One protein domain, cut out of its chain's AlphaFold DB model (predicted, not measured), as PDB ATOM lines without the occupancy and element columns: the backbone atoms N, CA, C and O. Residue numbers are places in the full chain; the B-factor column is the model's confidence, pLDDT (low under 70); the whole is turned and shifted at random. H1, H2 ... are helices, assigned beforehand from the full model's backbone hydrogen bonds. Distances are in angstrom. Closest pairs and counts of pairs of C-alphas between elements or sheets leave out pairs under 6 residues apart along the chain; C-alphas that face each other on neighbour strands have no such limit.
ATOM      1  N   PHE A  35     133.331 105.673 129.511       73.25
ATOM      2  CA  PHE A  35     133.776 105.892 130.884       73.25
ATOM      3  C   PHE A  35     135.301 105.795 131.046       73.25
ATOM      4  O   PHE A  35     135.904 106.609 131.748       73.25
ATOM      5  N   ASP A  36     135.958 104.844 130.378       75.38
ATOM      6  CA  ASP A  36     137.421 104.724 130.401       75.38
ATOM      7  C   ASP A  36     138.114 105.900 129.692       75.38
ATOM      8  O   ASP A  36     139.140 106.400 130.173       75.38
ATOM      9  N   GLN A  37     137.529 106.407 128.602       73.62
ATOM     10  CA  GLN A  37     137.983 107.642 127.957       73.62
ATOM     11  C   GLN A  37     137.832 108.849 128.887       73.62
ATOM     12  O   GLN A  37     138.770 109.639 129.023       73.62
ATOM     13  N   PHE A  38     136.692 108.965 129.569       72.00
ATOM     14  CA  PHE A  38     136.449 110.026 130.541       72.00
ATOM     15  C   PHE A  38     137.477 109.996 131.689       72.00
ATOM     16  O   PHE A  38     138.098 111.019 131.992       72.00
ATOM     17  N   LYS A  39     137.732 108.819 132.279       75.25
ATOM     18  CA  LYS A  39     138.765 108.647 133.316       75.25
ATOM     19  C   LYS A  39     140.155 109.018 132.810       75.25
ATOM     20  O   LYS A  39     140.883 109.707 133.517       75.25
ATOM     21  N   SER A  40     140.516 108.601 131.595       78.31
ATOM     22  CA  SER A  40     141.819 108.927 130.999       78.31
ATOM     23  C   SER A  40     141.986 110.437 130.807       78.31
ATOM     24  O   SER A  40     143.003 111.005 131.198       78.31
ATOM     25  N   TYR A  41     140.956 111.109 130.282       71.56
ATOM     26  CA  TYR A  41     140.943 112.562 130.126       71.56
ATOM     27  C   TYR A  41     141.146 113.280 131.464       71.56
ATOM     28  O   TYR A  41     141.986 114.176 131.569       71.56
ATOM     29  N   LEU A  42     140.403 112.879 132.496       69.88
ATOM     30  CA  LEU A  42     140.496 113.476 133.822       69.88
ATOM     31  C   LEU A  42     141.854 113.175 134.491       69.88
ATOM     32  O   LEU A  42     142.493 114.090 135.015       69.88
ATOM     33  N   GLY A  43     142.343 111.937 134.394       75.38
ATOM     34  CA  GLY A  43     143.645 111.509 134.912       75.38
ATOM     35  C   GLY A  43     144.821 112.264 134.297       75.38
ATOM     36  O   GLY A  43     145.734 112.680 135.015       75.38
ATOM     37  N   ASP A  44     144.771 112.555 132.995       76.00
ATOM     38  CA  ASP A  44     145.769 113.380 132.307       76.00
ATOM     39  C   ASP A  44     145.825 114.813 132.854       76.00
ATOM     40  O   ASP A  44     146.903 115.416 132.938       76.00
ATOM     41  N   LYS A  45     144.672 115.389 133.219       70.44
ATOM     42  CA  LYS A  45     144.599 116.738 133.801       70.44
ATOM     43  C   LYS A  45     145.138 116.750 135.229       70.44
ATOM     44  O   LYS A  45     145.968 117.604 135.543       70.44
ATOM     45  N   VAL A  46     144.736 115.781 136.054       70.69
ATOM     46  CA  VAL A  46     145.215 115.629 137.440       70.69
ATOM     47  C   VAL A  46     146.728 115.380 137.468       70.69
ATOM     48  O   VAL A  46     147.462 116.078 138.169       70.69
ATOM     49  N   SER A  47     147.233 114.476 136.623       72.31
ATOM     50  CA  SER A  47     148.664 114.151 136.522       72.31
ATOM     51  C   SER A  47     149.529 115.343 136.112       72.31
ATOM     52  O   SER A  47     150.654 115.494 136.595       72.31
ATOM     53  N   LYS A  48     149.024 116.221 135.236       71.62
ATOM     54  CA  LYS A  48     149.712 117.475 134.888       71.62
ATOM     55  C   LYS A  48     149.775 118.436 136.076       71.62
ATOM     56  O   LYS A  48     150.810 119.067 136.256       71.62
ATOM     57  N   GLY A  49     148.723 118.507 136.893       69.00
ATOM     58  CA  GLY A  49     148.709 119.282 138.138       69.00
ATOM     59  C   GLY A  49     149.734 118.780 139.161       69.00
ATOM     60  O   GLY A  49     150.506 119.574 139.689       69.00
ATOM     61  N   MET A  50     149.826 117.461 139.364       67.56
ATOM     62  CA  MET A  50     150.813 116.855 140.274       67.56
ATOM     63  C   MET A  50     152.259 117.144 139.857       67.56
ATOM     64  O   MET A  50     153.098 117.465 140.695       67.56
ATOM     65  N   LYS A  51     152.562 117.094 138.553       74.75
ATOM     66  CA  LYS A  51     153.902 117.418 138.027       74.75
ATOM     67  C   LYS A  51     154.330 118.866 138.291       74.75
ATOM     68  O   LYS A  51     155.519 119.159 138.209       74.75
ATOM     69  N   LEU A  52     153.387 119.755 138.607       74.56
ATOM     70  CA  LEU A  52     153.650 121.140 139.003       74.56
ATOM     71  C   LEU A  52     153.851 121.299 140.524       74.56
ATOM     72  O   LEU A  52     154.046 122.420 140.983       74.56
ATOM     73  N   GLY A  53     153.837 120.202 141.291       76.38
ATOM     74  CA  GLY A  53     154.077 120.191 142.737       76.38
ATOM     75  C   GLY A  53     152.841 120.468 143.593       76.38
ATOM     76  O   GLY A  53     152.998 120.843 144.751       76.38
ATOM     77  N   LEU A  54     151.635 120.315 143.032       76.62
ATOM     78  CA  LEU A  54     150.386 120.519 143.765       76.62
ATOM     79  C   LEU A  54     150.076 119.335 144.693       76.62
ATOM     80  O   LEU A  54     150.183 118.182 144.268       76.62
ATOM     81  N   ASP A  55     149.663 119.624 145.927       78.69
ATOM     82  CA  ASP A  55     149.142 118.623 146.870       78.69
ATOM     83  C   ASP A  55     147.682 118.215 146.556       78.69
ATOM     84  O   ASP A  55     147.034 118.768 145.662       78.69
ATOM     85  N   GLU A  56     147.155 117.204 147.261       71.69
ATOM     86  CA  GLU A  56     145.807 116.654 147.019       71.69
ATOM     87  C   GLU A  56     144.702 117.712 147.185       71.69
ATOM     88  O   GLU A  56     143.760 117.752 146.392       71.69
ATOM     89  N   GLU A  57     144.828 118.616 148.159       77.44
ATOM     90  CA  GLU A  57     143.848 119.680 148.393       77.44
ATOM     91  C   GLU A  57     143.893 120.735 147.280       77.44
ATOM     92  O   GLU A  57     142.858 121.189 146.783       77.44
ATOM     93  N   GLN A  58     145.087 121.090 146.813       77.50
ATOM     94  CA  GLN A  58     145.279 121.974 145.669       77.50
ATOM     95  C   GLN A  58     144.744 121.358 144.369       77.50
ATOM     96  O   GLN A  58     144.141 122.071 143.560       77.50
ATOM     97  N   LEU A  59     144.901 120.046 144.178       72.81
ATOM     98  CA  LEU A  59     144.314 119.314 143.053       72.81
ATOM     99  C   LEU A  59     142.792 119.271 143.134       72.81
ATOM    100  O   LEU A  59     142.138 119.528 142.126       72.81
ATOM    101  N   ALA A  60     142.223 119.016 144.313       74.12
ATOM    102  CA  ALA A  60     140.779 119.041 144.517       74.12
ATOM    103  C   ALA A  60     140.197 120.436 144.244       74.12
ATOM    104  O   ALA A  60     139.204 120.565 143.532       74.12
ATOM    105  N   ASN A  61     140.861 121.498 144.708       74.56
ATOM    106  CA  ASN A  61     140.478 122.880 144.414       74.56
ATOM    107  C   ASN A  61     140.577 123.216 142.914       74.56
ATOM    108  O   ASN A  61     139.733 123.936 142.373       74.56
ATOM    109  N   ALA A  62     141.594 122.699 142.216       69.06
ATOM    110  CA  ALA A  62     141.719 122.847 140.768       69.06
ATOM    111  C   ALA A  62     140.621 122.068 140.023       69.06
ATOM    112  O   ALA A  62     139.994 122.612 139.113       69.06
ATOM    113  N   ALA A  63     140.342 120.833 140.443       71.75
ATOM    114  CA  ALA A  63     139.279 119.991 139.908       71.75
ATOM    115  C   ALA A  63     137.896 120.617 140.134       71.75
ATOM    116  O   ALA A  63     137.072 120.601 139.227       71.75
ATOM    117  N   GLN A  64     137.671 121.252 141.284       70.31
ATOM    118  CA  GLN A  64     136.436 121.971 141.580       70.31
ATOM    119  C   GLN A  64     136.221 123.149 140.623       70.31
ATOM    120  O   GLN A  64     135.149 123.272 140.038       70.31
ATOM    121  N   LYS A  65     137.260 123.956 140.363       67.00
ATOM    122  CA  LYS A  65     137.191 125.050 139.375       67.00
ATOM    123  C   LYS A  65     136.929 124.550 137.956       67.00
ATOM    124  O   LYS A  65     136.210 125.199 137.200       67.00
ATOM    125  N   VAL A  66     137.519 123.413 137.583       64.19
ATOM    126  CA  VAL A  66     137.252 122.768 136.289       64.19
ATOM    127  C   VAL A  66     135.811 122.262 136.237       64.19
ATOM    128  O   VAL A  66     135.123 122.537 135.261       64.19
ATOM    129  N   GLY A  67     135.322 121.604 137.290       66.69
ATOM    130  CA  GLY A  67     133.936 121.145 137.401       66.69
ATOM    131  C   GLY A  67     132.929 122.290 137.285       66.69
ATOM    132  O   GLY A  67     131.995 122.204 136.492       66.69
ATOM    133  N   ASP A  68     133.172 123.405 137.978       68.50
ATOM    134  CA  ASP A  68     132.338 124.608 137.895       68.50
ATOM    135  C   ASP A  68     132.322 125.215 136.484       68.50
ATOM    136  O   ASP A  68     131.270 125.641 136.002       68.50
ATOM    137  N   TYR A  69     133.472 125.234 135.800       60.84
ATOM    138  CA  TYR A  69     133.573 125.712 134.419       60.84
ATOM    139  C   TYR A  69     132.798 124.811 133.449       60.84
ATOM    140  O   TYR A  69     131.984 125.310 132.671       60.84
ATOM    141  N   LEU A  70     133.004 123.493 133.523       61.12
ATOM    142  CA  LEU A  70     132.337 122.511 132.664       61.12
ATOM    143  C   LEU A  70     130.818 122.527 132.870       61.12
ATOM    144  O   LEU A  70     130.061 122.586 131.901       61.12
ATOM    145  N   ALA A  71     130.362 122.569 134.125       66.50
ATOM    146  CA  ALA A  71     128.942 122.580 134.463       66.50
ATOM    147  C   ALA A  71     128.191 123.814 133.929       66.50
ATOM    148  O   ALA A  71     126.982 123.739 133.710       66.50
ATOM    149  N   GLN A  72     128.885 124.941 133.727       68.19
ATOM    150  CA  GLN A  72     128.291 126.204 133.272       68.19
ATOM    151  C   GLN A  72     128.476 126.494 131.777       68.19
ATOM    152  O   GLN A  72     127.779 127.363 131.248       68.19
ATOM    153  N   LYS A  73     129.453 125.870 131.107       61.75
ATOM    154  CA  LYS A  73     129.902 126.301 129.770       61.75
ATOM    155  C   LYS A  73     129.946 125.212 128.714       61.75
ATOM    156  O   LYS A  73     130.036 125.569 127.542       61.75
ATOM    157  N   GLU A  74     129.891 123.937 129.085       67.88
ATOM    158  CA  GLU A  74     130.074 122.848 128.128       67.88
ATOM    159  C   GLU A  74     128.839 121.942 128.063       67.88
ATOM    160  O   GLU A  74     128.263 121.556 129.084       67.88
ATOM    161  N   GLU A  75     128.408 121.623 126.839       74.62
ATOM    162  CA  GLU A  75     127.421 120.570 126.625       74.62
ATOM    163  C   GLU A  75     128.098 119.205 126.815       74.62
ATOM    164  O   GLU A  75     129.163 118.968 126.235       74.62
ATOM    165  N   PRO A  76     127.504 118.305 127.613       78.50
ATOM    166  CA  PRO A  76     128.071 116.988 127.850       78.50
ATOM    167  C   PRO A  76     128.069 116.170 126.559       78.50
ATOM    168  O   PRO A  76     127.056 116.077 125.865       78.50
ATOM    169  N   ARG A  77     129.211 115.559 126.245       76.25
ATOM    170  CA  ARG A  77     129.451 114.821 124.995       76.25
ATOM    171  C   ARG A  77     129.132 113.336 125.116       76.25
ATOM    172  O   ARG A  77     128.965 112.663 124.102       76.25
ATOM    173  N   ASN A  78     129.041 112.827 126.341       76.38
ATOM    174  CA  ASN A  78     128.647 111.458 126.657       76.38
ATOM    175  C   ASN A  78     127.765 111.411 127.920       76.38
ATOM    176  O   ASN A  78     127.447 112.430 128.542       76.38
ATOM    177  N   ARG A  79     127.308 110.206 128.275       80.81
ATOM    178  CA  ARG A  79     126.338 109.990 129.359       80.81
ATOM    179  C   ARG A  79     126.982 110.199 130.733       80.81
ATOM    180  O   ARG A  79     126.302 110.627 131.661       80.81
ATOM    181  N   GLU A  80     128.278 109.943 130.848       78.31
ATOM    182  CA  GLU A  80     129.087 110.067 132.059       78.31
ATOM    183  C   GLU A  80     129.335 111.541 132.406       78.31
ATOM    184  O   GLU A  80     129.097 111.966 133.535       78.31
ATOM    185  N   GLU A  81     129.716 112.349 131.415       75.88
ATOM    186  CA  GLU A  81     129.809 113.807 131.524       75.88
ATOM    187  C   GLU A  81     128.449 114.413 131.881       75.88
ATOM    188  O   GLU A  81     128.376 115.305 132.728       75.88
ATOM    189  N   LYS A  82     127.357 113.892 131.299       82.81
ATOM    190  CA  LYS A  82     125.999 114.329 131.644       82.81
ATOM    191  C   LYS A  82     125.661 114.013 133.100       82.81
ATOM    192  O   LYS A  82     125.171 114.891 133.799       82.81
ATOM    193  N   LEU A  83     125.942 112.795 133.568       84.12
ATOM    194  CA  LEU A  83     125.721 112.401 134.962       84.12
ATOM    195  C   LEU A  83     126.485 113.314 135.925       84.12
ATOM    196  O   LEU A  83     125.912 113.796 136.898       84.12
ATOM    197  N   LEU A  84     127.762 113.573 135.645       82.19
ATOM    198  CA  LEU A  84     128.574 114.447 136.485       82.19
ATOM    199  C   LEU A  84     128.053 115.878 136.490       82.19
ATOM    200  O   LEU A  84     127.982 116.473 137.559       82.19
ATOM    201  N   GLN A  85     127.642 116.411 135.338       82.88
ATOM    202  CA  GLN A  85     127.032 117.735 135.254       82.88
ATOM    203  C   GLN A  85     125.761 117.826 136.110       82.88
ATOM    204  O   GLN A  85     125.612 118.786 136.859       82.88
ATOM    205  N   GLU A  86     124.871 116.834 136.041       87.19
ATOM    206  CA  GLU A  86     123.636 116.809 136.836       87.19
ATOM    207  C   GLU A  86     123.932 116.724 138.343       87.19
ATOM    208  O   GLU A  86     123.408 117.525 139.116       87.19
ATOM    209  N   LEU A  87     124.840 115.830 138.766       87.62
ATOM    210  CA  LEU A  87     125.293 115.738 140.163       87.62
ATOM    211  C   LEU A  87     125.913 117.056 140.648       87.62
ATOM    212  O   LEU A  87     125.654 117.500 141.767       87.62
ATOM    213  N   TRP A  88     126.705 117.706 139.795       86.31
ATOM    214  CA  TRP A  88     127.324 118.988 140.105       86.31
ATOM    215  C   TRP A  88     126.293 120.113 140.211       86.31
ATOM    216  O   TRP A  88     126.436 120.995 141.047       86.31
ATOM    217  N   GLN A  89     125.244 120.118 139.391       85.69
ATOM    218  CA  GLN A  89     124.221 121.167 139.435       85.69
ATOM    219  C   GLN A  89     123.360 121.098 140.699       85.69
ATOM    220  O   GLN A  89     123.020 122.145 141.249       85.69
ATOM    221  N   VAL A  90     123.046 119.892 141.179       91.94
ATOM    222  CA  VAL A  90     122.234 119.708 142.394       91.94
ATOM    223  C   VAL A  90     123.046 119.801 143.687       91.94
ATOM    224  O   VAL A  90     122.472 120.061 144.742       91.94
ATOM    225  N   GLY A  91     124.367 119.613 143.612       88.19
ATOM    226  CA  GLY A  91     125.253 119.620 144.770       88.19
ATOM    227  C   GLY A  91     125.489 121.010 145.370       88.19
ATOM    228  O   GLY A  91     125.713 122.007 144.667       88.19
ATOM    229  N   ASN A  92     125.514 121.073 146.697       89.50
ATOM    230  CA  ASN A  92     125.991 122.232 147.444       89.50
ATOM    231  C   ASN A  92     127.536 122.341 147.399       89.50
ATOM    232  O   ASN A  92     128.225 121.520 146.794       89.50
ATOM    233  N   GLN A  93     128.103 123.391 148.004       85.62
ATOM    234  CA  GLN A  93     129.547 123.662 147.935       85.62
ATOM    235  C   GLN A  93     130.410 122.538 148.532       85.62
ATOM    236  O   GLN A  93     131.463 122.219 147.979       85.62
ATOM    237  N   GLU A  94     129.973 121.949 149.644       88.69
ATOM    238  CA  GLU A  94     130.679 120.863 150.325       88.69
ATOM    239  C   GLU A  94     130.602 119.570 149.505       88.69
ATOM    240  O   GLU A  94     131.619 118.920 149.272       88.69
ATOM    241  N   GLU A  95     129.423 119.248 148.970       91.62
ATOM    242  CA  GLU A  95     129.205 118.076 148.115       91.62
ATOM    243  C   GLU A  95     130.031 118.147 146.827       91.62
ATOM    244  O   GLU A  95     130.663 117.164 146.446       91.62
ATOM    245  N   LYS A  96     130.103 119.321 146.187       85.50
ATOM    246  CA  LYS A  96     130.976 119.562 145.025       85.50
ATOM    247  C   LYS A  96     132.446 119.382 145.369       85.50
ATOM    248  O   LYS A  96     133.193 118.794 144.590       85.50
ATOM    249  N   HIS A  97     132.865 119.873 146.535       83.94
ATOM    250  CA  HIS A  97     134.239 119.722 146.995       83.94
ATOM    251  C   HIS A  97     134.582 118.240 147.220       83.94
ATOM    252  O   HIS A  97     135.595 117.751 146.722       83.94
ATOM    253  N   MET A  98     133.704 117.484 147.883       89.06
ATOM    254  CA  MET A  98     133.885 116.042 148.090       89.06
ATOM    255  C   MET A  98     133.816 115.240 146.786       89.06
ATOM    256  O   MET A  98     134.593 114.303 146.597       89.06
ATOM    257  N   LEU A  99     132.946 115.627 145.851       86.38
ATOM    258  CA  LEU A  99     132.883 115.034 144.518       86.38
ATOM    259  C   LEU A  99     134.183 115.275 143.737       86.38
ATOM    260  O   LEU A  99     134.680 114.354 143.094       86.38
ATOM    261  N   ALA A 100     134.787 116.463 143.845       83.62
ATOM    262  CA  ALA A 100     136.100 116.744 143.263       83.62
ATOM    263  C   ALA A 100     137.186 115.811 143.826       83.62
ATOM    264  O   ALA A 100     137.950 115.227 143.060       83.62
ATOM    265  N   HIS A 101     137.215 115.614 145.149       84.88
ATOM    266  CA  HIS A 101     138.129 114.665 145.804       84.88
ATOM    267  C   HIS A 101     137.923 113.229 145.311       84.88
ATOM    268  O   HIS A 101     138.888 112.536 144.990       84.88
ATOM    269  N   MET A 102     136.671 112.782 145.204       87.12
ATOM    270  CA  MET A 102     136.340 111.455 144.673       87.12
ATOM    271  C   MET A 102     136.837 111.278 143.236       87.12
ATOM    272  O   MET A 102     137.408 110.242 142.908       87.12
ATOM    273  N   LEU A 103     136.660 112.295 142.391       80.50
ATOM    274  CA  LEU A 103     137.116 112.293 141.004       80.50
ATOM    275  C   LEU A 103     138.644 112.229 140.893       80.50
ATOM    276  O   LEU A 103     139.148 111.483 140.061       80.50
ATOM    277  N   VAL A 104     139.374 112.955 141.745       80.12
ATOM    278  CA  VAL A 104     140.845 112.883 141.814       80.12
ATOM    279  C   VAL A 104     141.300 111.473 142.198       80.12
ATOM    280  O   VAL A 104     142.167 110.923 141.527       80.12
ATOM    281  N   ARG A 105     140.681 110.854 143.211       83.12
ATOM    282  CA  ARG A 105     141.011 109.483 143.649       83.12
ATOM    283  C   ARG A 105     140.593 108.401 142.655       83.12
ATOM    284  O   ARG A 105     141.207 107.349 142.626       83.12
ATOM    285  N   LEU A 106     139.548 108.638 141.862       81.00
ATOM    286  CA  LEU A 106     139.072 107.696 140.842       81.00
ATOM    287  C   LEU A 106     140.083 107.506 139.702       81.00
ATOM    288  O   LEU A 106     140.104 106.448 139.074       81.00
ATOM    289  N   VAL A 107     140.863 108.543 139.395       78.25
ATOM    290  CA  VAL A 107     141.805 108.563 138.261       78.25
ATOM    291  C   VAL A 107     143.270 108.465 138.677       78.25
ATOM    292  O   VAL A 107     144.145 108.521 137.810       78.25
ATOM    293  N   HIS A 108     143.526 108.372 139.980       66.88
ATOM    294  CA  HIS A 108     144.843 108.163 140.568       66.88
ATOM    295  C   HIS A 108     145.058 106.675 140.850       66.88
ATOM    296  O   HIS A 108     146.152 106.178 140.508       66.88
TER     297      HIS A 108
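What this domain is: This is residues 35 to 108 of the 108 residues of the protein "DUF3243 domain-containing protein" of Bacillus canaveralius (UniProt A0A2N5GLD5). H1, H2 and H3 make the three sides of a rough triangle, with H4 crossing H2 over one side of that triangle and reaching H1 with residues 104 to 106. The corner between H1 and H3 is only thinly closed. The printed part has 74 residues with four named helices, H1 to H4 in chain order, and no named strand; its class is all helix. It is compact, with a radius of gyration of the C-alphas of 11.7 A, and spans 31 by 27 by 20 A.

Where its parts are: H2, the longest helix, holds residues 56 to 73 and measures 25.4 A; its C-alpha 56 is at (145.807, 116.654, 147.019). H1, residues 35 to 50, measures 22.3 A and begins with C-alpha 35 at (133.776, 105.892, 130.884). H3 holds residues 79 to 90. H4, residues 93 to 106, measures 19.9 A and ends with C-alpha 106 at (139.072, 107.696, 140.842).

How they stand to each other: Helix packing is mostly crossed: leaving out H1 and H3, which touch only at their ends, 0 of the 4 pairs of helices that touch are at a shallow tilt. H2 touches H4 with residues 59 to 67 alone, opposite ways at a steep tilt of 69.6 degrees, only just short of about perpendicular; the closest C-alphas, of Ala 60 and His 101, are 5.3 A apart. H2 touches H3 about perpendicular, at 83 degrees, closest at the C-alphas of Ala 71 and Gln 85, 5.3 A. H1 and H3 only just touch, and only at their ends, with 3 pairs of C-alphas within 8 A, the closest those of Phe 35 and Glu 80, 6.4 A. In H1, H2, H3 and H4 every O i to N i+4 pair is within hydrogen-bond range.

The domain as a whole: The C-alphas farthest apart, of Gly 53 and Arg 79, are 32.4 A apart. The printed part has no cut, and its three links are tight. Confidence is under 70 at residues 42, 49 to 50, 62, 65 to 74 and 108.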